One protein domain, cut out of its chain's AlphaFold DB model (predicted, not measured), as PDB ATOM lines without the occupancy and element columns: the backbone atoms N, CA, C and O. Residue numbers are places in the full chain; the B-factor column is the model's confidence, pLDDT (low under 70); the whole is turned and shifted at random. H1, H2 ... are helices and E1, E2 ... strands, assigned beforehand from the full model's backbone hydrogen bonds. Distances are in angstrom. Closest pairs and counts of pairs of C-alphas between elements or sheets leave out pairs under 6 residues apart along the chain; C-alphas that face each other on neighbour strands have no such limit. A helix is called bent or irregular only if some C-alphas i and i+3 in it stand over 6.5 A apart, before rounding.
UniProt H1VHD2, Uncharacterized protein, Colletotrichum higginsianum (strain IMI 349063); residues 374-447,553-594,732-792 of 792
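Overview. This is residues 374 to 447, 553 to 594 and 732 to 792 of the 792 residues of an uncharacterized protein of Colletotrichum higginsianum (strain IMI 349063) (UniProt H1VHD2). Two long helices, H1 and H4, meet where H4 kinks and open as a loose V, with short H3 across the opening; a bent ribbon, E1 and E2, has E1 near H4, and residues 437 to 443 stick out. The 177 printed residues hold H1, E1, H2, E2, H3, H4, mostly helix, the sheet antiparallel. The whole is loose, radius of gyration of the C-alphas 21.9 A, spanning 78 by 53 by 36 A.

Arrangement. H1, residues 375 to 404, touches H4, residues 739 to 769, with residues 391 to 395 alone, at a steep tilt of 52 degrees; closest are C-alphas 395 and 746, 5.8 A. H3, residues 581 to 590, touches H1 with C-alphas 587 and 382 closest, 5.6 A. E1, residues 421 to 429, and E2, residues 553 to 561, pair through N 424 and O 558, 3.0 A. Every O i to N i+4 pair is within hydrogen-bond range in H1 and H3, 21 of 27 in H4. H2, residues 444 to 447, touches no helix.

Along the chain. H1, 43.0 A long, begins at (-85.698, -16.876, -125.414). H4, 41.5 A long, ends at C-alpha 769 at (-99.056, -23.591, -151.281), and it is irregular, with C-alphas 741 and 744 7.4 A apart.

Size, cuts and confidence. Cuts span 31.0 A from C-alpha 447 to 553 and 25.9 A from 594 to 732. Links printed whole are long. pLDDT is under 70 in 39 residues, among them 430 to 447.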
ATOM      1  N   ASN A 374     -85.613 -18.031-130.242       81.62
ATOM      2  CA  ASN A 374     -84.901 -18.139-128.973       81.62
ATOM      3  C   ASN A 374     -85.658 -17.446-127.823       81.62
ATOM      4  O   ASN A 374     -86.632 -16.722-128.030       81.62
ATOM      5  N   GLU A 375     -85.161 -17.587-126.590       85.62
ATOM      6  CA  GLU A 375     -85.698 -16.876-125.414       85.62
ATOM      7  C   GLU A 375     -85.750 -15.348-125.624       85.62
ATOM      8  O   GLU A 375     -86.753 -14.709-125.311       85.62
ATOM      9  N   VAL A 376     -84.708 -14.775-126.242       87.06
ATOM     10  CA  VAL A 376     -84.645 -13.348-126.610       87.06
ATOM     11  C   VAL A 376     -85.766 -12.971-127.587       87.06
ATOM     12  O   VAL A 376     -86.401 -11.933-127.422       87.06
ATOM     13  N   ASP A 377     -86.072 -13.830-128.562       87.31
ATOM     14  CA  ASP A 377     -87.142 -13.586-129.538       87.31
ATOM     15  C   ASP A 377     -88.520 -13.640-128.873       87.31
ATOM     16  O   ASP A 377     -89.370 -12.785-129.116       87.31
ATOM     17  N   ALA A 378     -88.728 -14.579-127.947       87.69
ATOM     18  CA  ALA A 378     -89.960 -14.646-127.171       87.69
ATOM     19  C   ALA A 378     -90.158 -13.406-126.271       87.69
ATOM     20  O   ALA A 378     -91.290 -12.934-126.127       87.69
ATOM     21  N   GLN A 379     -89.083 -12.835-125.711       90.38
ATOM     22  CA  GLN A 379     -89.130 -11.552-124.995       90.38
ATOM     23  C   GLN A 379     -89.474 -10.386-125.936       90.38
ATOM     24  O   GLN A 379     -90.343  -9.576-125.610       90.38
ATOM     25  N   ILE A 380     -88.870 -10.341-127.128       92.94
ATOM     26  CA  ILE A 380     -89.166  -9.357-128.184       92.94
ATOM     27  C   ILE A 380     -90.640  -9.430-128.612       92.94
ATOM     28  O   ILE A 380     -91.312  -8.398-128.680       92.94
ATOM     29  N   PHE A 381     -91.188 -10.631-128.829       93.69
ATOM     30  CA  PHE A 381     -92.598 -10.816-129.189       93.69
ATOM     31  C   PHE A 381     -93.539 -10.360-128.061       93.69
ATOM     32  O   PHE A 381     -94.528  -9.674-128.323       93.69
ATOM     33  N   VAL A 382     -93.235 -10.686-126.798       92.19
ATOM     34  CA  VAL A 382     -94.029 -10.228-125.641       92.19
ATOM     35  C   VAL A 382     -93.972  -8.702-125.498       92.19
ATOM     36  O   VAL A 382     -95.016  -8.078-125.297       92.19
ATOM     37  N   ALA A 383     -92.802  -8.084-125.679       93.50
ATOM     38  CA  ALA A 383     -92.645  -6.631-125.662       93.50
ATOM     39  C   ALA A 383     -93.456  -5.958-126.784       93.50
ATOM     40  O   ALA A 383     -94.260  -5.065-126.511       93.50
ATOM     41  N   ALA A 384     -93.331  -6.423-128.032       94.25
ATOM     42  CA  ALA A 384     -94.087  -5.897-129.169       94.25
ATOM     43  C   ALA A 384     -95.611  -6.038-128.976       94.25
ATOM     44  O   ALA A 384     -96.365  -5.092-129.219       94.25
ATOM     45  N   ALA A 385     -96.074  -7.183-128.463       92.88
ATOM     46  CA  ALA A 385     -97.481  -7.392-128.123       92.88
ATOM     47  C   ALA A 385     -97.964  -6.459-126.997       92.88
ATOM     48  O   ALA A 385     -99.098  -5.976-127.051       92.88
ATOM     49  N   ALA A 386     -97.118  -6.155-126.005       92.69
ATOM     50  CA  ALA A 386     -97.425  -5.182-124.960       92.69
ATOM     51  C   ALA A 386     -97.545  -3.753-125.522       92.69
ATOM     52  O   ALA A 386     -98.534  -3.078-125.233       92.69
ATOM     53  N   ARG A 387     -96.625  -3.308-126.395       94.00
ATOM     54  CA  ARG A 387     -96.721  -1.986-127.050       94.00
ATOM     55  C   ARG A 387     -97.990  -1.858-127.906       94.00
ATOM     56  O   ARG A 387     -98.721  -0.876-127.778       94.00
ATOM     57  N   LEU A 388     -98.325  -2.886-128.692       93.69
ATOM     58  CA  LEU A 388     -99.587  -2.949-129.446       93.69
ATOM     59  C   LEU A 388    -100.827  -2.923-128.533       93.69
ATOM     60  O   LEU A 388    -101.833  -2.305-128.886       93.69
ATOM     61  N   LYS A 389    -100.767  -3.554-127.353       92.25
ATOM     62  CA  LYS A 389    -101.844  -3.521-126.348       92.25
ATOM     63  C   LYS A 389    -102.037  -2.116-125.763       92.25
ATOM     64  O   LYS A 389    -103.182  -1.705-125.601       92.25
ATOM     65  N   THR A 390    -100.961  -1.362-125.526       92.12
ATOM     66  CA  THR A 390    -101.025   0.052-125.105       92.12
ATOM     67  C   THR A 390    -101.656   0.937-126.185       92.12
ATOM     68  O   THR A 390    -102.595   1.679-125.900       92.12
ATOM     69  N   VAL A 391    -101.236   0.804-127.449       92.94
ATOM     70  CA  VAL A 391    -101.844   1.537-128.580       92.94
ATOM     71  C   VAL A 391    -103.333   1.201-128.742       92.94
ATOM     72  O   VAL A 391    -104.154   2.095-128.956       92.94
ATOM     73  N   TRP A 392    -103.713  -0.069-128.568       93.69
ATOM     74  CA  TRP A 392    -105.113  -0.502-128.553       93.69
ATOM     75  C   TRP A 392    -105.908   0.109-127.387       93.69
ATOM     76  O   TRP A 392    -107.029   0.571-127.594       93.69
ATOM     77  N   ALA A 393    -105.330   0.174-126.185       92.44
ATOM     78  CA  ALA A 393    -105.956   0.792-125.017       92.44
ATOM     79  C   ALA A 393    -106.195   2.305-125.207       92.44
ATOM     80  O   ALA A 393    -107.273   2.794-124.857       92.44
ATOM     81  N   HIS A 394    -105.244   3.021-125.820       92.88
ATOM     82  CA  HIS A 394    -105.392   4.435-126.186       92.88
ATOM     83  C   HIS A 394    -106.493   4.651-127.236       92.88
ATOM     84  O   HIS A 394    -107.345   5.524-127.058       92.88
ATOM     85  N   TYR A 395    -106.532   3.829-128.292       92.44
ATOM     86  CA  TYR A 395    -107.602   3.876-129.295       92.44
ATOM     87  C   TYR A 395    -108.984   3.623-128.669       92.44
ATOM     88  O   TYR A 395    -109.917   4.388-128.917       92.44
ATOM     89  N   LEU A 396    -109.113   2.594-127.820       91.94
ATOM     90  CA  LEU A 396    -110.362   2.290-127.117       91.94
ATOM     91  C   LEU A 396    -110.829   3.457-126.243       91.94
ATOM     92  O   LEU A 396    -112.019   3.759-126.232       91.94
ATOM     93  N   TYR A 397    -109.917   4.129-125.533       92.19
ATOM     94  CA  TYR A 397    -110.275   5.296-124.729       92.19
ATOM     95  C   TYR A 397    -110.762   6.457-125.597       92.19
ATOM     96  O   TYR A 397    -111.823   7.013-125.317       92.19
ATOM     97  N   ILE A 398    -110.034   6.808-126.665       90.44
ATOM     98  CA  ILE A 398    -110.415   7.921-127.550       90.44
ATOM     99  C   ILE A 398    -111.755   7.636-128.229       90.44
ATOM    100  O   ILE A 398    -112.609   8.519-128.245       90.44
ATOM    101  N   ARG A 399    -111.968   6.415-128.736       90.12
ATOM    102  CA  ARG A 399    -113.243   6.016-129.342       90.12
ATOM    103  C   ARG A 399    -114.381   6.115-128.326       90.12
ATOM    104  O   ARG A 399    -115.282   6.913-128.537       90.12
ATOM    105  N   ASN A 400    -114.280   5.432-127.182       91.00
ATOM    106  CA  ASN A 400    -115.323   5.465-126.153       91.00
ATOM    107  C   ASN A 400    -115.600   6.895-125.630       91.00
ATOM    108  O   ASN A 400    -116.734   7.211-125.287       91.00
ATOM    109  N   THR A 401    -114.585   7.768-125.577       90.50
ATOM    110  CA  THR A 401    -114.739   9.183-125.183       90.50
ATOM    111  C   THR A 401    -115.427  10.013-126.271       90.50
ATOM    112  O   THR A 401    -116.204  10.907-125.948       90.50
ATOM    113  N   ALA A 402    -115.168   9.732-127.551       88.12
ATOM    114  CA  ALA A 402    -115.877  10.357-128.665       88.12
ATOM    115  C   ALA A 402    -117.346   9.908-128.699       88.12
ATOM    116  O   ALA A 402    -118.230  10.763-128.707       88.12
ATOM    117  N   ASP A 403    -117.586   8.594-128.601       89.50
ATOM    118  CA  ASP A 403    -118.913   7.974-128.540       89.50
ATOM    119  C   ASP A 403    -119.750   8.592-127.397       89.50
ATOM    120  O   ASP A 403    -120.858   9.081-127.621       89.50
ATOM    121  N   ALA A 404    -119.189   8.666-126.182       91.25
ATOM    122  CA  ALA A 404    -119.846   9.249-125.007       91.25
ATOM    123  C   ALA A 404    -120.068  10.773-125.094       91.25
ATOM    124  O   ALA A 404    -120.942  11.305-124.414       91.25
ATOM    125  N   ALA A 405    -119.295  11.481-125.922       90.50
ATOM    126  CA  ALA A 405    -119.436  12.919-126.157       90.50
ATOM    127  C   ALA A 405    -120.259  13.258-127.416       90.50
ATOM    128  O   ALA A 405    -120.305  14.427-127.803       90.50
ATOM    129  N   GLY A 406    -120.858  12.264-128.088       83.94
ATOM    130  CA  GLY A 406    -121.597  12.454-129.343       83.94
ATOM    131  C   GLY A 406    -120.733  12.945-130.515       83.94
ATOM    132  O   GLY A 406    -121.249  13.547-131.456       83.94
ATOM    133  N   LYS A 407    -119.413  12.738-130.452       87.25
ATOM    134  CA  LYS A 407    -118.439  13.180-131.460       87.25
ATOM    135  C   LYS A 407    -118.079  12.035-132.400       87.25
ATOM    136  O   LYS A 407    -118.146  10.867-132.032       87.25
ATOM    137  N   LEU A 408    -117.641  12.378-133.612       79.94
ATOM    138  CA  LEU A 408    -117.137  11.385-134.563       79.94
ATOM    139  C   LEU A 408    -115.917  10.643-133.973       79.94
ATOM    140  O   LEU A 408    -115.014  11.302-133.445       79.94
ATOM    141  N   PRO A 409    -115.862   9.301-134.066       81.31
ATOM    142  CA  PRO A 409    -114.743   8.514-133.560       81.31
ATOM    143  C   PRO A 409    -113.453   8.767-134.367       81.31
ATOM    144  O   PRO A 409    -113.508   9.227-135.513       81.31
ATOM    145  N   PRO A 410    -112.268   8.447-133.809       82.62
ATOM    146  CA  PRO A 410    -111.002   8.578-134.527       82.62
ATOM    147  C   PRO A 410    -110.992   7.659-135.756       82.62
ATOM    148  O   PRO A 410    -111.213   6.453-135.632       82.62
ATOM    149  N   SER A 411    -110.728   8.227-136.939       84.31
ATOM    150  CA  SER A 411    -110.846   7.496-138.209       84.31
ATOM    151  C   SER A 411    -109.937   6.265-138.262       84.31
ATOM    152  O   SER A 411    -108.751   6.315-137.930       84.31
ATOM    153  N   THR A 412    -110.514   5.166-138.736       86.25
ATOM    154  CA  THR A 412    -109.882   3.854-138.921       86.25
ATOM    155  C   THR A 412    -109.743   3.497-140.404       86.25
ATOM    156  O   THR A 412    -109.425   2.362-140.761       86.25
ATOM    157  N   SER A 413    -109.973   4.463-141.299       83.12
ATOM    158  CA  SER A 413    -109.596   4.343-142.706       83.12
ATOM    159  C   SER A 413    -108.058   4.368-142.838       83.12
ATOM    160  O   SER A 413    -107.436   5.354-142.414       83.12
ATOM    161  N   PRO A 414    -107.425   3.300-143.366       81.75
ATOM    162  CA  PRO A 414    -105.976   3.227-143.523       81.75
ATOM    163  C   PRO A 414    -105.505   4.200-144.609       81.75
ATOM    164  O   PRO A 414    -106.161   4.370-145.635       81.75
ATOM    165  N   CYS A 415    -104.355   4.834-144.408       83.31
ATOM    166  CA  CYS A 415    -103.782   5.741-145.392       83.31
ATOM    167  C   CYS A 415    -102.823   5.005-146.343       83.31
ATOM    168  O   CYS A 415    -102.171   4.029-145.974       83.31
ATOM    169  N   LEU A 416    -102.724   5.485-147.584       82.75
ATOM    170  CA  LEU A 416    -101.739   4.989-148.543       82.75
ATOM    171  C   LEU A 416    -100.352   5.596-148.238       82.75
ATOM    172  O   LEU A 416    -100.285   6.796-147.966       82.75
ATOM    173  N   PRO A 417     -99.242   4.829-148.327       79.38
ATOM    174  CA  PRO A 417     -97.879   5.341-148.115       79.38
ATOM    175  C   PRO A 417     -97.517   6.546-148.994       79.38
ATOM    176  O   PRO A 417     -96.693   7.374-148.622       79.38
ATOM    177  N   THR A 418     -98.122   6.647-150.175       79.00
ATOM    178  CA  THR A 418     -98.007   7.780-151.100       79.00
ATOM    179  C   THR A 418     -99.348   7.908-151.838       79.00
ATOM    180  O   THR A 418     -99.978   6.876-152.086       79.00
ATOM    181  N   PRO A 419     -99.829   9.114-152.201       73.88
ATOM    182  CA  PRO A 419    -101.102   9.272-152.907       73.88
ATOM    183  C   PRO A 419    -101.227   8.349-154.130       73.88
ATOM    184  O   PRO A 419    -100.366   8.331-155.007       73.88
ATOM    185  N   GLY A 420    -102.288   7.537-154.156       74.62
ATOM    186  CA  GLY A 420    -102.555   6.577-155.233       74.62
ATOM    187  C   GLY A 420    -101.596   5.380-155.331       74.62
ATOM    188  O   GLY A 420    -101.740   4.596-156.264       74.62
ATOM    189  N   LYS A 421    -100.639   5.193-154.409       82.44
ATOM    190  CA  LYS A 421     -99.708   4.051-154.424       82.44
ATOM    191  C   LYS A 421     -99.795   3.213-153.153       82.44
ATOM    192  O   LYS A 421     -99.844   3.743-152.047       82.44
ATOM    193  N   LYS A 422     -99.726   1.890-153.309       84.88
ATOM    194  CA  LYS A 422     -99.566   0.937-152.203       84.88
ATOM    195  C   LYS A 422     -98.344   0.060-152.422       84.88
ATOM    196  O   LYS A 422     -97.966  -0.214-153.562       84.88
ATOM    197  N   PHE A 423     -97.782  -0.429-151.322       88.00
ATOM    198  CA  PHE A 423     -96.871  -1.560-151.380       88.00
ATOM    199  C   PHE A 423     -97.589  -2.784-151.955       88.00
ATOM    200  O   PHE A 423     -98.749  -3.050-151.634       88.00
ATOM    201  N   MET A 424     -96.867  -3.509-152.797       86.19
ATOM    202  CA  MET A 424     -97.174  -4.862-153.239       86.19
ATOM    203  C   MET A 424     -95.875  -5.663-153.212       86.19
ATOM    204  O   MET A 424     -94.815  -5.130-153.545       86.19
ATOM    205  N   ILE A 425     -95.964  -6.940-152.842       89.25
ATOM    206  CA  ILE A 425     -94.853  -7.884-152.984       89.25
ATOM    207  C   ILE A 425     -94.832  -8.365-154.437       89.25
ATOM    208  O   ILE A 425     -95.744  -9.074-154.866       89.25
ATOM    209  N   ILE A 426     -93.803  -7.972-155.183       85.88
ATOM    210  CA  ILE A 426     -93.551  -8.415-156.558       85.88
ATOM    211  C   ILE A 426     -92.473  -9.502-156.530       85.88
ATOM    212  O   ILE A 426     -91.465  -9.363-155.840       85.88
ATOM    213  N   ARG A 427     -92.698 -10.590-157.276       85.06
ATOM    214  CA  ARG A 427     -91.692 -11.614-157.580       85.06
ATOM    215  C   ARG A 427     -90.878 -11.122-158.774       85.06
ATOM    216  O   ARG A 427     -91.435 -10.978-159.859       85.06
ATOM    217  N   THR A 428     -89.595 -10.852-158.568       81.62
ATOM    218  CA  THR A 428     -88.681 -10.343-159.597       81.62
ATOM    219  C   THR A 428     -87.671 -11.428-159.949       81.62
ATOM    220  O   THR A 428     -87.111 -12.067-159.061       81.62
ATOM    221  N   GLU A 429     -87.419 -11.647-161.236       75.00
ATOM    222  CA  GLU A 429     -86.332 -12.521-161.688       75.00
ATOM    223  C   GLU A 429     -84.984 -11.827-161.470       75.00
ATOM    224  O   GLU A 429     -84.777 -10.705-161.943       75.00
ATOM    225  N   VAL A 430     -84.051 -12.478-160.764       65.44
ATOM    226  CA  VAL A 430     -82.670 -11.989-160.689       65.44
ATOM    227  C   VAL A 430     -81.998 -12.296-162.017       65.44
ATOM    228  O   VAL A 430     -81.434 -13.368-162.231       65.44
ATOM    229  N   ASN A 431     -82.069 -11.325-162.919       50.19
ATOM    230  CA  ASN A 431     -81.330 -11.345-164.166       50.19
ATOM    231  C   ASN A 431     -79.844 -11.114-163.838       50.19
ATOM    232  O   ASN A 431     -79.389  -9.971-163.767       50.19
ATOM    233  N   ILE A 432     -79.117 -12.196-163.535       45.12
ATOM    234  CA  ILE A 432     -77.691 -12.157-163.184       45.12
ATOM    235  C   ILE A 432     -76.936 -11.551-164.381       45.12
ATOM    236  O   ILE A 432     -76.902 -12.181-165.443       45.12
ATOM    237  N   PRO A 433     -76.335 -10.351-164.262       40.69
ATOM    238  CA  PRO A 433     -75.557  -9.787-165.356       40.69
ATOM    239  C   PRO A 433     -74.355 -10.697-165.608       40.69
ATOM    240  O   PRO A 433     -73.689 -11.115-164.660       40.69
ATOM    241  N   GLN A 434     -74.081 -11.028-166.875       32.94
ATOM    242  CA  GLN A 434     -73.025 -11.993-167.179       32.94
ATOM    243  C   GLN A 434     -71.674 -11.552-166.575       32.94
ATOM    244  O   GLN A 434     -71.302 -10.384-166.745       32.94
ATOM    245  N   PRO A 435     -70.909 -12.453-165.918       35.81
ATOM    246  CA  PRO A 435     -69.736 -12.079-165.113       35.81
ATOM    247  C   PRO A 435     -68.602 -11.328-165.834       35.81
ATOM    248  O   PRO A 435     -67.678 -10.854-165.177       35.81
ATOM    249  N   GLY A 436     -68.632 -11.218-167.165       40.09
ATOM    250  CA  GLY A 436     -67.558 -10.628-167.968       40.09
ATOM    251  C   GLY A 436     -67.483  -9.094-168.006       40.09
ATOM    252  O   GLY A 436     -66.421  -8.582-168.343       40.09
ATOM    253  N   TYR A 437     -68.557  -8.351-167.692       42.72
ATOM    254  CA  TYR A 437     -68.637  -6.925-168.088       42.72
ATOM    255  C   TYR A 437     -68.522  -5.858-166.986       42.72
ATOM    256  O   TYR A 437     -68.040  -4.769-167.293       42.72
ATOM    257  N   PHE A 438     -68.941  -6.115-165.740       37.66
ATOM    258  CA  PHE A 438     -68.969  -5.070-164.690       37.66
ATOM    259  C   PHE A 438     -68.412  -5.490-163.320       37.66
ATOM    260  O   PHE A 438     -67.779  -4.669-162.662       37.66
ATOM    261  N   ASN A 439     -68.562  -6.758-162.920       40.50
ATOM    262  CA  ASN A 439     -68.137  -7.261-161.603       40.50
ATOM    263  C   ASN A 439     -66.865  -8.130-161.678       40.50
ATOM    264  O   ASN A 439     -66.733  -9.104-160.943       40.50
ATOM    265  N   GLN A 440     -65.947  -7.826-162.600       53.19
ATOM    266  CA  GLN A 440     -64.655  -8.514-162.683       53.19
ATOM    267  C   GLN A 440     -63.756  -8.091-161.504       53.19
ATOM    268  O   GLN A 440     -63.501  -6.891-161.372       53.19
ATOM    269  N   PRO A 441     -63.225  -9.038-160.703       57.09
ATOM    270  CA  PRO A 441     -62.062  -8.801-159.853       57.09
ATOM    271  C   PRO A 441     -60.943  -8.087-160.619       57.09
ATOM    272  O   PRO A 441     -60.721  -8.365-161.804       57.09
ATOM    273  N   PHE A 442     -60.211  -7.189-159.956       57.22
ATOM    274  CA  PHE A 442     -59.228  -6.313-160.604       57.22
ATOM    275  C   PHE A 442     -58.148  -7.089-161.367       57.22
ATOM    276  O   PHE A 442     -57.612  -6.578-162.354       57.22
ATOM    277  N   ASP A 443     -57.861  -8.322-160.945       54.16
ATOM    278  CA  ASP A 443     -56.817  -9.190-161.491       54.16
ATOM    279  C   ASP A 443     -57.322 -10.336-162.382       54.16
ATOM    280  O   ASP A 443     -56.509 -11.127-162.867       54.16
ATOM    281  N   SER A 444     -58.628 -10.422-162.676       55.16
ATOM    282  CA  SER A 444     -59.185 -11.511-163.502       55.16
ATOM    283  C   SER A 444     -58.526 -11.638-164.879       55.16
ATOM    284  O   SER A 444     -58.351 -12.750-165.373       55.16
ATOM    285  N   PHE A 445     -58.068 -10.532-165.475       46.88
ATOM    286  CA  PHE A 445     -57.355 -10.564-166.758       46.88
ATOM    287  C   PHE A 445     -56.051 -11.384-166.704       46.88
ATOM    288  O   PHE A 445     -55.698 -12.031-167.685       46.88
ATOM    289  N   ALA A 446     -55.355 -11.422-165.560       43.09
ATOM    290  CA  ALA A 446     -54.153 -12.245-165.397       43.09
ATOM    291  C   ALA A 446     -54.488 -13.744-165.285       43.09
ATOM    292  O   ALA A 446     -53.759 -14.579-165.816       43.09
ATOM    293  N   LYS A 447     -55.619 -14.087-164.651       39.16
ATOM    294  CA  LYS A 447     -56.101 -15.474-164.536       39.16
ATOM    295  C   LYS A 447     -56.629 -16.012-165.882       39.16
ATOM    296  O   LYS A 447     -56.507 -17.202-166.131       39.16
ATOM    297  N   PHE A 553     -85.439 -16.278-158.073       76.38
ATOM    298  CA  PHE A 553     -86.410 -15.204-157.899       76.38
ATOM    299  C   PHE A 553     -86.135 -14.492-156.574       76.38
ATOM    300  O   PHE A 553     -85.822 -15.132-155.575       76.38
ATOM    301  N   VAL A 554     -86.297 -13.173-156.550       83.94
ATOM    302  CA  VAL A 554     -86.258 -12.380-155.319       83.94
ATOM    303  C   VAL A 554     -87.546 -11.582-155.208       83.94
ATOM    304  O   VAL A 554     -87.994 -10.930-156.154       83.94
ATOM    305  N   PHE A 555     -88.160 -11.637-154.032       89.25
ATOM    306  CA  PHE A 555     -89.353 -10.865-153.725       89.25
ATOM    307  C   PHE A 555     -88.972  -9.447-153.287       89.25
ATOM    308  O   PHE A 555     -87.994  -9.247-152.567       89.25
ATOM    309  N   LYS A 556     -89.751  -8.446-153.702       88.19
ATOM    310  CA  LYS A 556     -89.504  -7.033-153.391       88.19
ATOM    311  C   LYS A 556     -90.803  -6.309-153.038       88.19
ATOM    312  O   LYS A 556     -91.822  -6.521-153.692       88.19
ATOM    313  N   PHE A 557     -90.757  -5.417-152.052       89.31
ATOM    314  CA  PHE A 557     -91.793  -4.406-151.850       89.31
ATOM    315  C   PHE A 557     -91.641  -3.269-152.871       89.31
ATOM    316  O   PHE A 557     -90.645  -2.546-152.859       89.31
ATOM    317  N   THR A 558     -92.659  -3.081-153.712       84.81
ATOM    318  CA  THR A 558     -92.723  -2.004-154.715       84.81
ATOM    319  C   THR A 558     -93.977  -1.151-154.521       84.81
ATOM    320  O   THR A 558     -95.061  -1.673-154.248       84.81
ATOM    321  N   LEU A 559     -93.847   0.170-154.673       84.62
ATOM    322  CA  LEU A 559     -94.926   1.156-154.562       84.62
ATOM    323  C   LEU A 559     -95.719   1.255-155.875       84.62
ATOM    324  O   LEU A 559     -95.677   2.250-156.603       84.62
ATOM    325  N   THR A 560     -96.470   0.194-156.162       81.62
ATOM    326  CA  THR A 560     -97.385   0.110-157.309       81.62
ATOM    327  C   THR A 560     -98.487   1.169-157.247       81.62
ATOM    328  O   THR A 560     -99.050   1.428-156.179       81.62
ATOM    329  N   TRP A 561     -98.840   1.751-158.397       76.88
ATOM    330  CA  TRP A 561    -100.049   2.567-158.520       76.88
ATOM    331  C   TRP A 561    -101.289   1.682-158.386       76.88
ATOM    332  O   TRP A 561    -101.397   0.648-159.044       76.88
ATOM    333  N   GLN A 562    -102.228   2.093-157.539       69.25
ATOM    334  CA  GLN A 562    -103.544   1.481-157.445       69.25
ATOM    335  C   GLN A 562    -104.525   2.314-158.280       69.25
ATOM    336  O   GLN A 562    -104.735   3.484-157.950       69.25
ATOM    337  N   PRO A 563    -105.159   1.735-159.319       57.88
ATOM    338  CA  PRO A 563    -106.204   2.424-160.063       57.88
ATOM    339  C   PRO A 563    -107.328   2.909-159.133       57.88
ATOM    340  O   PRO A 563    -107.628   2.222-158.149       57.88
ATOM    341  N   PRO A 564    -107.991   4.043-159.435       53.94
ATOM    342  CA  PRO A 564    -109.117   4.569-158.662       53.94
ATOM    343  C   PRO A 564    -110.393   3.740-158.904       53.94
ATOM    344  O   PRO A 564    -111.391   4.218-159.436       53.94
ATOM    345  N   ALA A 565    -110.345   2.465-158.520       44.31
ATOM    346  CA  ALA A 565    -111.415   1.491-158.633       44.31
ATOM    347  C   ALA A 565    -111.732   0.904-157.251       44.31
ATOM    348  O   ALA A 565    -110.833   0.501-156.513       44.31
ATOM    349  N   VAL A 566    -113.032   0.827-156.950       45.88
ATOM    350  CA  VAL A 566    -113.620   0.502-155.639       45.88
ATOM    351  C   VAL A 566    -113.322   1.557-154.563       45.88
ATOM    352  O   VAL A 566    -112.190   1.785-154.145       45.88
ATOM    353  N   ILE A 567    -114.404   2.176-154.085       48.88
ATOM    354  CA  ILE A 567    -114.446   3.072-152.923       48.88
ATOM    355  C   ILE A 567    -113.732   2.392-151.745       48.88
ATOM    356  O   ILE A 567    -114.155   1.315-151.323       48.88
ATOM    357  N   GLN A 568    -112.678   3.007-151.191       52.53
ATOM    358  CA  GLN A 568    -112.094   2.484-149.952       52.53
ATOM    359  C   GLN A 568    -113.162   2.507-148.847       52.53
ATOM    360  O   GLN A 568    -113.866   3.514-148.712       52.53
ATOM    361  N   PRO A 569    -113.327   1.414-148.079       53.50
ATOM    362  CA  PRO A 569    -114.419   1.302-147.124       53.50
ATOM    363  C   PRO A 569    -114.331   2.416-146.079       53.50
ATOM    364  O   PRO A 569    -113.275   2.628-145.478       53.50
ATOM    365  N   ARG A 570    -115.457   3.107-145.859       58.34
ATOM    366  CA  ARG A 570    -115.615   4.051-144.747       58.34
ATOM    367  C   ARG A 570    -115.325   3.298-143.447       58.34
ATOM    368  O   ARG A 570    -115.973   2.288-143.199       58.34
ATOM    369  N   ASP A 571    -114.324   3.784-142.715       63.50
ATOM    370  CA  ASP A 571    -113.826   3.352-141.401       63.50
ATOM    371  C   ASP A 571    -113.936   1.844-141.076       63.50
ATOM    372  O   ASP A 571    -114.986   1.301-140.732       63.50
ATOM    373  N   ARG A 572    -112.793   1.143-141.130       73.56
ATOM    374  CA  ARG A 572    -112.704  -0.286-140.799       73.56
ATOM    375  C   ARG A 572    -113.091  -0.568-139.345       73.56
ATOM    376  O   ARG A 572    -112.571   0.061-138.422       73.56
ATOM    377  N   ILE A 573    -113.891  -1.614-139.138       78.12
ATOM    378  CA  ILE A 573    -114.092  -2.222-137.817       78.12
ATOM    379  C   ILE A 573    -112.758  -2.830-137.371       78.12
ATOM    380  O   ILE A 573    -112.309  -3.836-137.923       78.12
ATOM    381  N   LEU A 574    -112.111  -2.211-136.383       82.94
ATOM    382  CA  LEU A 574    -110.859  -2.717-135.830       82.94
ATOM    383  C   LEU A 574    -111.119  -3.855-134.846       82.94
ATOM    384  O   LEU A 574    -111.899  -3.724-133.901       82.94
ATOM    385  N   THR A 575    -110.403  -4.957-135.041       84.69
ATOM    386  CA  THR A 575    -110.264  -6.026-134.052       84.69
ATOM    387  C   THR A 575    -109.004  -5.798-133.215       84.69
ATOM    388  O   THR A 575    -108.132  -5.006-133.578       84.69
ATOM    389  N   ARG A 576    -108.896  -6.486-132.070       85.62
ATOM    390  CA  ARG A 576    -107.706  -6.419-131.210       85.62
ATOM    391  C   ARG A 576    -106.449  -6.776-132.028       85.62
ATOM    392  O   ARG A 576    -106.447  -7.851-132.636       85.62
ATOM    393  N   PRO A 577    -105.391  -5.938-132.029       89.31
ATOM    394  CA  PRO A 577    -104.192  -6.191-132.821       89.31
ATOM    395  C   PRO A 577    -103.506  -7.493-132.401       89.31
ATOM    396  O   PRO A 577    -103.546  -7.894-131.236       89.31
ATOM    397  N   ARG A 578    -102.873  -8.143-133.379       89.19
ATOM    398  CA  ARG A 578    -102.099  -9.381-133.230       89.19
ATOM    399  C   ARG A 578    -100.745  -9.235-133.916       89.19
ATOM    400  O   ARG A 578    -100.596  -8.382-134.789       89.19
ATOM    401  N   LEU A 579     -99.796 -10.078-133.533       92.12
ATOM    402  CA  LEU A 579     -98.550 -10.316-134.268       92.12
ATOM    403  C   LEU A 579     -98.791 -11.265-135.468       92.12
ATOM    404  O   LEU A 579     -99.884 -11.837-135.572       92.12
ATOM    405  N   PRO A 580     -97.797 -11.475-136.359       90.81
ATOM    406  CA  PRO A 580     -97.790 -12.603-137.296       90.81
ATOM    407  C   PRO A 580     -98.103 -13.928-136.593       90.81
ATOM    408  O   PRO A 580     -97.747 -14.113-135.426       90.81
ATOM    409  N   ALA A 581     -98.788 -14.846-137.280       87.12
ATOM    410  CA  ALA A 581     -99.404 -16.004-136.625       87.12
ATOM    411  C   ALA A 581     -98.428 -16.869-135.783       87.12
ATOM    412  O   ALA A 581     -98.809 -17.224-134.663       87.12
ATOM    413  N   PRO A 582     -97.178 -17.140-136.221       85.25
ATOM    414  CA  PRO A 582     -96.173 -17.824-135.400       85.25
ATOM    415  C   PRO A 582     -95.806 -17.077-134.102       85.25
ATOM    416  O   PRO A 582     -95.984 -17.611-133.009       85.25
ATOM    417  N   ALA A 583     -95.387 -15.808-134.183       86.75
ATOM    418  CA  ALA A 583     -95.026 -15.005-133.007       86.75
ATOM    419  C   ALA A 583     -96.222 -14.782-132.057       86.75
ATOM    420  O   ALA A 583     -96.077 -14.773-130.833       86.75
ATOM    421  N   GLN A 584     -97.439 -14.679-132.603       87.81
ATOM    422  CA  GLN A 584     -98.661 -14.619-131.802       87.81
ATOM    423  C   GLN A 584     -98.904 -15.917-131.012       87.81
ATOM    424  O   GLN A 584     -99.466 -15.847-129.915       87.81
ATOM    425  N   ALA A 585     -98.489 -17.086-131.512       85.50
ATOM    426  CA  ALA A 585     -98.602 -18.351-130.787       85.50
ATOM    427  C   ALA A 585     -97.703 -18.364-129.537       85.50
ATOM    428  O   ALA A 585     -98.197 -18.677-128.453       85.50
ATOM    429  N   TRP A 586     -96.447 -17.914-129.648       83.25
ATOM    430  CA  TRP A 586     -95.517 -17.758-128.515       83.25
ATOM    431  C   TRP A 586     -96.078 -16.873-127.396       83.25
ATOM    432  O   TRP A 586     -96.123 -17.285-126.235       83.25
ATOM    433  N   VAL A 587     -96.568 -15.676-127.744       85.31
ATOM    434  CA  VAL A 587     -97.186 -14.753-126.774       85.31
ATOM    435  C   VAL A 587     -98.430 -15.382-126.137       85.31
ATOM    436  O   VAL A 587     -98.630 -15.280-124.928       85.31
ATOM    437  N   SER A 588     -99.242 -16.090-126.927       85.31
ATOM    438  CA  SER A 588    -100.452 -16.761-126.431       85.31
ATOM    439  C   SER A 588    -100.141 -17.953-125.518       85.31
ATOM    440  O   SER A 588    -100.924 -18.230-124.612       85.31
ATOM    441  N   ALA A 589     -99.017 -18.649-125.724       78.50
ATOM    442  CA  ALA A 589     -98.549 -19.720-124.849       78.50
ATOM    443  C   ALA A 589     -98.066 -19.158-123.501       78.50
ATOM    444  O   ALA A 589     -98.587 -19.548-122.456       78.50
ATOM    445  N   ARG A 590     -97.169 -18.160-123.516       75.50
ATOM    446  CA  ARG A 590     -96.659 -17.508-122.290       75.50
ATOM    447  C   ARG A 590     -97.746 -16.779-121.498       75.50
ATOM    448  O   ARG A 590     -97.721 -16.784-120.275       75.50
ATOM    449  N   SER A 591     -98.752 -16.215-122.168       65.31
ATOM    450  CA  SER A 591     -99.915 -15.615-121.493       65.31
ATOM    451  C   SER A 591    -100.858 -16.643-120.845       65.31
ATOM    452  O   SER A 591    -101.743 -16.243-120.087       65.31
ATOM    453  N   ARG A 592    -100.722 -17.939-121.156       59.81
ATOM    454  CA  ARG A 592    -101.528 -19.032-120.579       59.81
ATOM    455  C   ARG A 592    -100.776 -19.840-119.529       59.81
ATOM    456  O   ARG A 592    -101.424 -20.409-118.657       59.81
ATOM    457  N   SER A 593     -99.449 -19.900-119.619       46.38
ATOM    458  CA  SER A 593     -98.620 -20.742-118.762       46.38
ATOM    459  C   SER A 593     -97.367 -20.015-118.289       46.38
ATOM    460  O   SER A 593     -96.579 -19.519-119.097       46.38
ATOM    461  N   GLY A 594     -97.157 -20.003-116.973       47.91
ATOM    462  CA  GLY A 594     -95.843 -19.713-116.412       47.91
ATOM    463  C   GLY A 594     -94.866 -20.833-116.778       47.91
ATOM    464  O   GLY A 594     -95.212 -22.011-116.695       47.91
ATOM    465  N   PRO A 732    -109.722   0.299-121.619       88.44
ATOM    466  CA  PRO A 732    -109.406   1.599-122.209       88.44
ATOM    467  C   PRO A 732    -108.465   2.396-121.295       88.44
ATOM    468  O   PRO A 732    -108.743   2.539-120.107       88.44
ATOM    469  N   LEU A 733    -107.386   2.953-121.849       90.94
ATOM    470  CA  LEU A 733    -106.403   3.756-121.115       90.94
ATOM    471  C   LEU A 733    -106.337   5.162-121.710       90.94
ATOM    472  O   LEU A 733    -106.212   5.313-122.923       90.94
ATOM    473  N   ARG A 734    -106.393   6.202-120.872       90.50
ATOM    474  CA  ARG A 734    -106.212   7.583-121.338       90.50
ATOM    475  C   ARG A 734    -104.755   7.793-121.778       90.50
ATOM    476  O   ARG A 734    -103.878   7.611-120.938       90.50
ATOM    477  N   PRO A 735    -104.477   8.228-123.022       90.06
ATOM    478  CA  PRO A 735    -103.127   8.622-123.405       90.06
ATOM    479  C   PRO A 735    -102.701   9.862-122.611       90.06
ATOM    480  O   PRO A 735    -103.438  10.849-122.527       90.06
ATOM    481  N   THR A 736    -101.510   9.796-122.021       89.38
ATOM    482  CA  THR A 736    -100.891  10.852-121.207       89.38
ATOM    483  C   THR A 736     -99.413  11.006-121.580       89.38
ATOM    484  O   THR A 736     -98.847  10.170-122.287       89.38
ATOM    485  N   GLY A 737     -98.773  12.101-121.151       90.31
ATOM    486  CA  GLY A 737     -97.365  12.364-121.463       90.31
ATOM    487  C   GLY A 737     -97.099  12.383-122.974       90.31
ATOM    488  O   GLY A 737     -97.870  12.978-123.733       90.31
ATOM    489  N   MET A 738     -96.033  11.705-123.410       88.19
ATOM    490  CA  MET A 738     -95.612  11.632-124.819       88.19
ATOM    491  C   MET A 738     -96.716  11.142-125.771       88.19
ATOM    492  O   MET A 738     -96.944  11.760-126.814       88.19
ATOM    493  N   TYR A 739     -97.475  10.118-125.362       89.75
ATOM    494  CA  TYR A 739     -98.525   9.488-126.167       89.75
ATOM    495  C   TYR A 739     -99.609  10.480-126.620       89.75
ATOM    496  O   TYR A 739    -100.203  10.323-127.688       89.75
ATOM    497  N   THR A 740     -99.857  11.535-125.835       88.88
ATOM    498  CA  THR A 740    -100.922  12.525-126.072       88.88
ATOM    499  C   THR A 740    -100.854  13.157-127.467       88.88
ATOM    500  O   THR A 740    -101.893  13.362-128.090       88.88
ATOM    501  N   LYS A 741     -99.646  13.444-127.981       87.56
ATOM    502  CA  LYS A 741     -99.463  14.129-129.276       87.56
ATOM    503  C   LYS A 741     -99.850  13.253-130.471       87.56
ATOM    504  O   LYS A 741    -100.405  13.761-131.442       87.56
ATOM    505  N   ARG A 742     -99.542  11.953-130.419       89.50
ATOM    506  CA  ARG A 742     -99.700  11.027-131.557       89.50
ATOM    507  C   ARG A 742    -100.934  10.135-131.463       89.50
ATOM    508  O   ARG A 742    -101.317   9.528-132.462       89.50
ATOM    509  N   ALA A 743    -101.622  10.113-130.319       88.81
ATOM    510  CA  ALA A 743    -102.777   9.245-130.092       88.81
ATOM    511  C   ALA A 743    -103.922   9.410-131.124       88.81
ATOM    512  O   ALA A 743    -104.676   8.466-131.361       88.81
ATOM    513  N   VAL A 744    -104.013  10.563-131.801       89.12
ATOM    514  CA  VAL A 744    -104.947  10.827-132.917       89.12
ATOM    515  C   VAL A 744    -104.759   9.849-134.091       89.12
ATOM    516  O   VAL A 744    -105.733   9.477-134.743       89.12
ATOM    517  N   TYR A 745    -103.532   9.385-134.349       91.31
ATOM    518  CA  TYR A 745    -103.222   8.480-135.464       91.31
ATOM    519  C   TYR A 745    -103.483   6.999-135.155       91.31
ATOM    520  O   TYR A 745    -103.503   6.189-136.082       91.31
ATOM    521  N   THR A 746    -103.737   6.635-133.891       91.62
ATOM    522  CA  THR A 746    -103.839   5.235-133.425       91.62
ATOM    523  C   THR A 746    -104.847   4.404-134.222       91.62
ATOM    524  O   THR A 746    -104.525   3.295-134.640       91.62
ATOM    525  N   GLY A 747    -106.036   4.948-134.514       90.88
ATOM    526  CA  GLY A 747    -107.062   4.265-135.314       90.88
ATOM    527  C   GLY A 747    -106.602   3.924-136.737       90.88
ATOM    528  O   GLY A 747    -106.849   2.818-137.219       90.88
ATOM    529  N   ARG A 748    -105.864   4.830-137.395       91.56
ATOM    530  CA  ARG A 748    -105.273   4.580-138.722       91.56
ATOM    531  C   ARG A 748    -104.102   3.608-138.638       91.56
ATOM    532  O   ARG A 748    -104.038   2.671-139.426       91.56
ATOM    533  N   ALA A 749    -103.222   3.785-137.653       93.12
ATOM    534  CA  ALA A 749    -102.053   2.937-137.456       93.12
ATOM    535  C   ALA A 749    -102.437   1.471-137.180       93.12
ATOM    536  O   ALA A 749    -101.858   0.553-137.753       93.12
ATOM    537  N   LEU A 750    -103.479   1.236-136.377       94.06
ATOM    538  CA  LEU A 750    -104.045  -0.096-136.138       94.06
ATOM    539  C   LEU A 750    -104.703  -0.692-137.400       94.06
ATOM    540  O   LEU A 750    -104.570  -1.893-137.652       94.06
ATOM    541  N   ALA A 751    -105.373   0.128-138.219       91.56
ATOM    542  CA  ALA A 751    -105.926  -0.306-139.504       91.56
ATOM    543  C   ALA A 751    -104.823  -0.727-140.491       91.56
ATOM    544  O   ALA A 751    -104.935  -1.766-141.144       91.56
ATOM    545  N   GLU A 752    -103.745   0.052-140.569       92.31
ATOM    546  CA  GLU A 752    -102.574  -0.199-141.414       92.31
ATOM    547  C   GLU A 752    -101.787  -1.427-140.927       92.31
ATOM    548  O   GLU A 752    -101.479  -2.310-141.729       92.31
ATOM    549  N   TRP A 753    -101.582  -1.579-139.616       94.69
ATOM    550  CA  TRP A 753    -100.993  -2.781-139.018       94.69
ATOM    551  C   TRP A 753    -101.784  -4.052-139.359       94.69
ATOM    552  O   TRP A 753    -101.194  -5.063-139.740       94.69
ATOM    553  N   SER A 754    -103.125  -3.994-139.318       91.94
ATOM    554  CA  SER A 754    -103.973  -5.133-139.708       91.94
ATOM    555  C   SER A 754    -103.763  -5.570-141.166       91.94
ATOM    556  O   SER A 754    -103.887  -6.754-141.474       91.94
ATOM    557  N   LEU A 755    -103.409  -4.634-142.058       90.94
ATOM    558  CA  LEU A 755    -103.069  -4.928-143.452       90.94
ATOM    559  C   LEU A 755    -101.672  -5.544-143.579       90.94
ATOM    560  O   LEU A 755    -101.526  -6.511-144.316       90.94
ATOM    561  N   VAL A 756    -100.669  -5.031-142.861       92.88
ATOM    562  CA  VAL A 756     -99.288  -5.552-142.926       92.88
ATOM    563  C   VAL A 756     -99.189  -6.971-142.346       92.88
ATOM    564  O   VAL A 756     -98.534  -7.828-142.933       92.88
ATOM    565  N   VAL A 757     -99.908  -7.271-141.258       93.19
ATOM    566  CA  VAL A 757     -99.968  -8.637-140.700       93.19
ATOM    567  C   VAL A 757    -100.722  -9.598-141.630       93.19
ATOM    568  O   VAL A 757    -100.318 -10.752-141.775       93.19
ATOM    569  N   ALA A 758    -101.781  -9.139-142.307       90.88
ATOM    570  CA  ALA A 758    -102.478  -9.941-143.316       90.88
ATOM    571  C   ALA A 758    -101.621 -10.182-144.576       90.88
ATOM    572  O   ALA A 758    -101.639 -11.284-145.118       90.88
ATOM    573  N   GLU A 759    -100.841  -9.186-145.011       92.56
ATOM    574  CA  GLU A 759     -99.868  -9.295-146.107       92.56
ATOM    575  C   GLU A 759     -98.759 -10.310-145.784       92.56
ATOM    576  O   GLU A 759     -98.409 -11.116-146.643       92.56
ATOM    577  N   CYS A 760     -98.251 -10.309-144.546       91.94
ATOM    578  CA  CYS A 760     -97.232 -11.250-144.082       91.94
ATOM    579  C   CYS A 760     -97.760 -12.691-143.995       91.94
ATOM    580  O   CYS A 760     -97.222 -13.576-144.660       91.94
ATOM    581  N   ASN A 761     -98.856 -12.928-143.260       91.94
ATOM    582  CA  ASN A 761     -99.451 -14.268-143.158       91.94
ATOM    583  C   ASN A 761     -99.838 -14.801-144.556       91.94
ATOM    584  O   ASN A 761     -99.421 -15.888-144.942       91.94
ATOM    585  N   GLY A 762    -100.517 -13.985-145.373       90.88
ATOM    586  CA  GLY A 762    -100.907 -14.331-146.744       90.88
ATOM    587  C   GLY A 762     -99.759 -14.388-147.765       90.88
ATOM    588  O   GLY A 762    -100.001 -14.664-148.940       90.88
ATOM    589  N   PHE A 763     -98.515 -14.113-147.368       91.50
ATOM    590  CA  PHE A 763     -97.319 -14.463-148.137       91.50
ATOM    591  C   PHE A 763     -96.762 -15.818-147.688       91.50
ATOM    592  O   PHE A 763     -96.535 -16.671-148.541       91.50
ATOM    593  N   VAL A 764     -96.634 -16.048-146.376       89.56
ATOM    594  CA  VAL A 764     -96.218 -17.343-145.800       89.56
ATOM    595  C   VAL A 764     -97.126 -18.479-146.282       89.56
ATOM    596  O   VAL A 764     -96.630 -19.510-146.729       89.56
ATOM    597  N   ASP A 765     -98.445 -18.275-146.262       89.25
ATOM    598  CA  ASP A 765     -99.414 -19.277-146.720       89.25
ATOM    599  C   ASP A 765     -99.281 -19.553-148.232       89.25
ATOM    600  O   ASP A 765     -99.302 -20.707-148.648       89.25
ATOM    601  N   ARG A 766     -99.020 -18.527-149.058       89.94
ATOM    602  CA  ARG A 766     -98.763 -18.718-150.499       89.94
ATOM    603  C   ARG A 766     -97.453 -19.449-150.779       89.94
ATOM    604  O   ARG A 766     -97.437 -20.307-151.650       89.94
ATOM    605  N   ARG A 767     -96.366 -19.153-150.056       89.12
ATOM    606  CA  ARG A 767     -95.096 -19.888-150.223       89.12
ATOM    607  C   ARG A 767     -95.242 -21.355-149.803       89.12
ATOM    608  O   ARG A 767     -94.647 -22.217-150.442       89.12
ATOM    609  N   ARG A 768     -96.108 -21.651-148.825       87.62
ATOM    610  CA  ARG A 768     -96.512 -23.020-148.454       87.62
ATOM    611  C   ARG A 768     -97.335 -23.728-149.525       87.62
ATOM    612  O   ARG A 768     -97.038 -24.879-149.829       87.62
ATOM    613  N   ASP A 769     -98.311 -23.053-150.130       88.62
ATOM    614  CA  ASP A 769     -99.056 -23.591-151.281       88.62
ATOM    615  C   ASP A 769     -98.143 -23.797-152.514       88.62
ATOM    616  O   ASP A 769     -98.356 -24.722-153.297       88.62
ATOM    617  N   GLU A 770     -97.089 -22.985-152.660       87.31
ATOM    618  CA  GLU A 770     -96.005 -23.149-153.645       87.31
ATOM    619  C   GLU A 770     -94.953 -24.217-153.251       87.31
ATOM    620  O   GLU A 770     -94.018 -24.452-154.015       87.31
ATOM    621  N   GLY A 771     -95.097 -24.885-152.097       84.06
ATOM    622  CA  GLY A 771     -94.286 -26.041-151.685       84.06
ATOM    623  C   GLY A 771     -93.205 -25.797-150.622       84.06
ATOM    624  O   GLY A 771     -92.555 -26.758-150.218       84.06
ATOM    625  N   VAL A 772     -93.016 -24.568-150.130       84.88
ATOM    626  CA  VAL A 772     -92.041 -24.256-149.063       84.88
ATOM    627  C   VAL A 772     -92.603 -24.638-147.695       84.88
ATOM    628  O   VAL A 772     -93.610 -24.083-147.255       84.88
ATOM    629  N   LEU A 773     -91.967 -25.584-147.003       76.81
ATOM    630  CA  LEU A 773     -92.518 -26.173-145.779       76.81
ATOM    631  C   LEU A 773     -91.944 -25.531-144.505       76.81
ATOM    632  O   LEU A 773     -92.679 -25.342-143.528       76.81
ATOM    633  N   GLY A 774     -90.662 -25.168-144.516       78.31
ATOM    634  CA  GLY A 774     -89.972 -24.527-143.402       78.31
ATOM    635  C   GLY A 774     -90.371 -23.061-143.222       78.31
ATOM    636  O   GLY A 774     -90.470 -22.295-144.177       78.31
ATOM    637  N   LEU A 775     -90.559 -22.626-141.970       80.81
ATOM    638  CA  LEU A 775     -90.773 -21.204-141.663       80.81
ATOM    639  C   LEU A 775     -89.514 -20.353-141.874       80.81
ATOM    640  O   LEU A 775     -89.643 -19.141-142.011       80.81
ATOM    641  N   SER A 776     -88.330 -20.964-141.907       82.69
ATOM    642  CA  SER A 776     -87.035 -20.353-142.224       82.69
ATOM    643  C   SER A 776     -86.840 -20.170-143.730       82.69
ATOM    644  O   SER A 776     -86.416 -19.104-144.162       82.69
ATOM    645  N   GLU A 777     -87.224 -21.182-144.513       82.44
ATOM    646  CA  GLU A 777     -87.114 -21.257-145.979       82.44
ATOM    647  C   GLU A 777     -87.918 -20.164-146.711       82.44
ATOM    648  O   GLU A 777     -87.588 -19.800-147.837       82.44
ATOM    649  N   VAL A 778     -88.965 -19.618-146.080       85.81
ATOM    650  CA  VAL A 778     -89.738 -18.491-146.625       85.81
ATOM    651  C   VAL A 778     -88.863 -17.233-146.719       85.81
ATOM    652  O   VAL A 778     -88.263 -16.786-145.738       85.81
ATOM    653  N   GLU A 779     -88.824 -16.607-147.889       87.94
ATOM    654  CA  GLU A 779     -87.996 -15.431-148.145       87.94
ATOM    655  C   GLU A 779     -88.546 -14.172-147.453       87.94
ATOM    656  O   GLU A 779     -89.754 -14.014-147.262       87.94
ATOM    657  N   VAL A 780     -87.669 -13.217-147.127       89.56
ATOM    658  CA  VAL A 780     -88.098 -11.851-146.780       89.56
ATOM    659  C   VAL A 780     -88.100 -10.996-148.050       89.56
ATOM    660  O   VAL A 780     -87.044 -10.857-148.669       89.56
ATOM    661  N   PRO A 781     -89.227 -10.377-148.444       91.00
ATOM    662  CA  PRO A 781     -89.233  -9.440-149.558       91.00
ATOM    663  C   PRO A 781     -88.398  -8.194-149.236       91.00
ATOM    664  O   PRO A 781     -88.583  -7.573-148.190       91.00
ATOM    665  N   MET A 782     -87.503  -7.800-150.143       88.56
ATOM    666  CA  MET A 782     -86.611  -6.651-149.946       88.56
ATOM    667  C   MET A 782     -87.399  -5.338-149.821       88.56
ATOM    668  O   MET A 782     -88.267  -5.049-150.650       88.56
ATOM    669  N   LEU A 783     -87.065  -4.513-148.822       88.75
ATOM    670  CA  LEU A 783     -87.706  -3.221-148.547       88.75
ATOM    671  C   LEU A 783     -86.758  -2.058-148.879       88.75
ATOM    672  O   LEU A 783     -86.176  -1.437-147.993       88.75
ATOM    673  N   THR A 784     -86.608  -1.758-150.168       80.50
ATOM    674  CA  THR A 784     -85.780  -0.644-150.667       80.50
ATOM    675  C   THR A 784     -86.588   0.648-150.794       80.50
ATOM    676  O   THR A 784     -87.722   0.593-151.275       80.50
ATOM    677  N   VAL A 785     -85.986   1.810-150.529       78.19
ATOM    678  CA  VAL A 785     -86.581   3.099-150.931       78.19
ATOM    679  C   VAL A 785     -86.562   3.231-152.454       78.19
ATOM    680  O   VAL A 785     -85.530   3.517-153.058       78.19
ATOM    681  N   GLU A 786     -87.710   3.015-153.096       61.47
ATOM    682  CA  GLU A 786     -87.836   3.229-154.537       61.47
ATOM    683  C   GLU A 786     -87.681   4.713-154.883       61.47
ATOM    684  O   GLU A 786     -88.166   5.596-154.175       61.47
ATOM    685  N   GLY A 787     -86.938   4.980-155.958       51.16
ATOM    686  CA  GLY A 787     -86.312   6.276-156.174       51.16
ATOM    687  C   GLY A 787     -87.291   7.435-156.341       51.16
ATOM    688  O   GLY A 787     -87.791   7.666-157.435       51.16
ATOM    689  N   PHE A 788     -87.382   8.280-155.313       41.62
ATOM    690  CA  PHE A 788     -87.716   9.703-155.448       41.62
ATOM    691  C   PHE A 788     -86.530  10.516-156.019       41.62
ATOM    692  O   PHE A 788     -86.405  11.712-155.757       41.62
ATOM    693  N   ARG A 789     -85.647   9.885-156.817       40.19
ATOM    694  CA  ARG A 789     -84.745  10.624-157.709       40.19
ATOM    695  C   ARG A 789     -85.657  11.422-158.636       40.19
ATOM    696  O   ARG A 789     -86.509  10.829-159.296       40.19
ATOM    697  N   LYS A 790     -85.535  12.749-158.605       30.70
ATOM    698  CA  LYS A 790     -86.405  13.645-159.372       30.70
ATOM    699  C   LYS A 790     -86.410  13.220-160.845       30.70
ATOM    700  O   LYS A 790     -85.353  12.953-161.411       30.70
ATOM    701  N   MET A 791     -87.588  13.251-161.464       25.22
ATOM    702  CA  MET A 791     -87.646  13.740-162.838       25.22
ATOM    703  C   MET A 791     -87.203  15.204-162.759       25.22
ATOM    704  O   MET A 791     -87.921  16.023-162.181       25.22
ATOM    705  N   GLY A 792     -85.970  15.463-163.191       26.38
ATOM    706  CA  GLY A 792     -85.519  16.789-163.607       26.38
ATOM    707  C   GLY A 792     -85.844  16.969-165.080       26.38
ATOM    708  O   GLY A 792     -85.787  15.940-165.793       26.38
TER     709      GLY A 792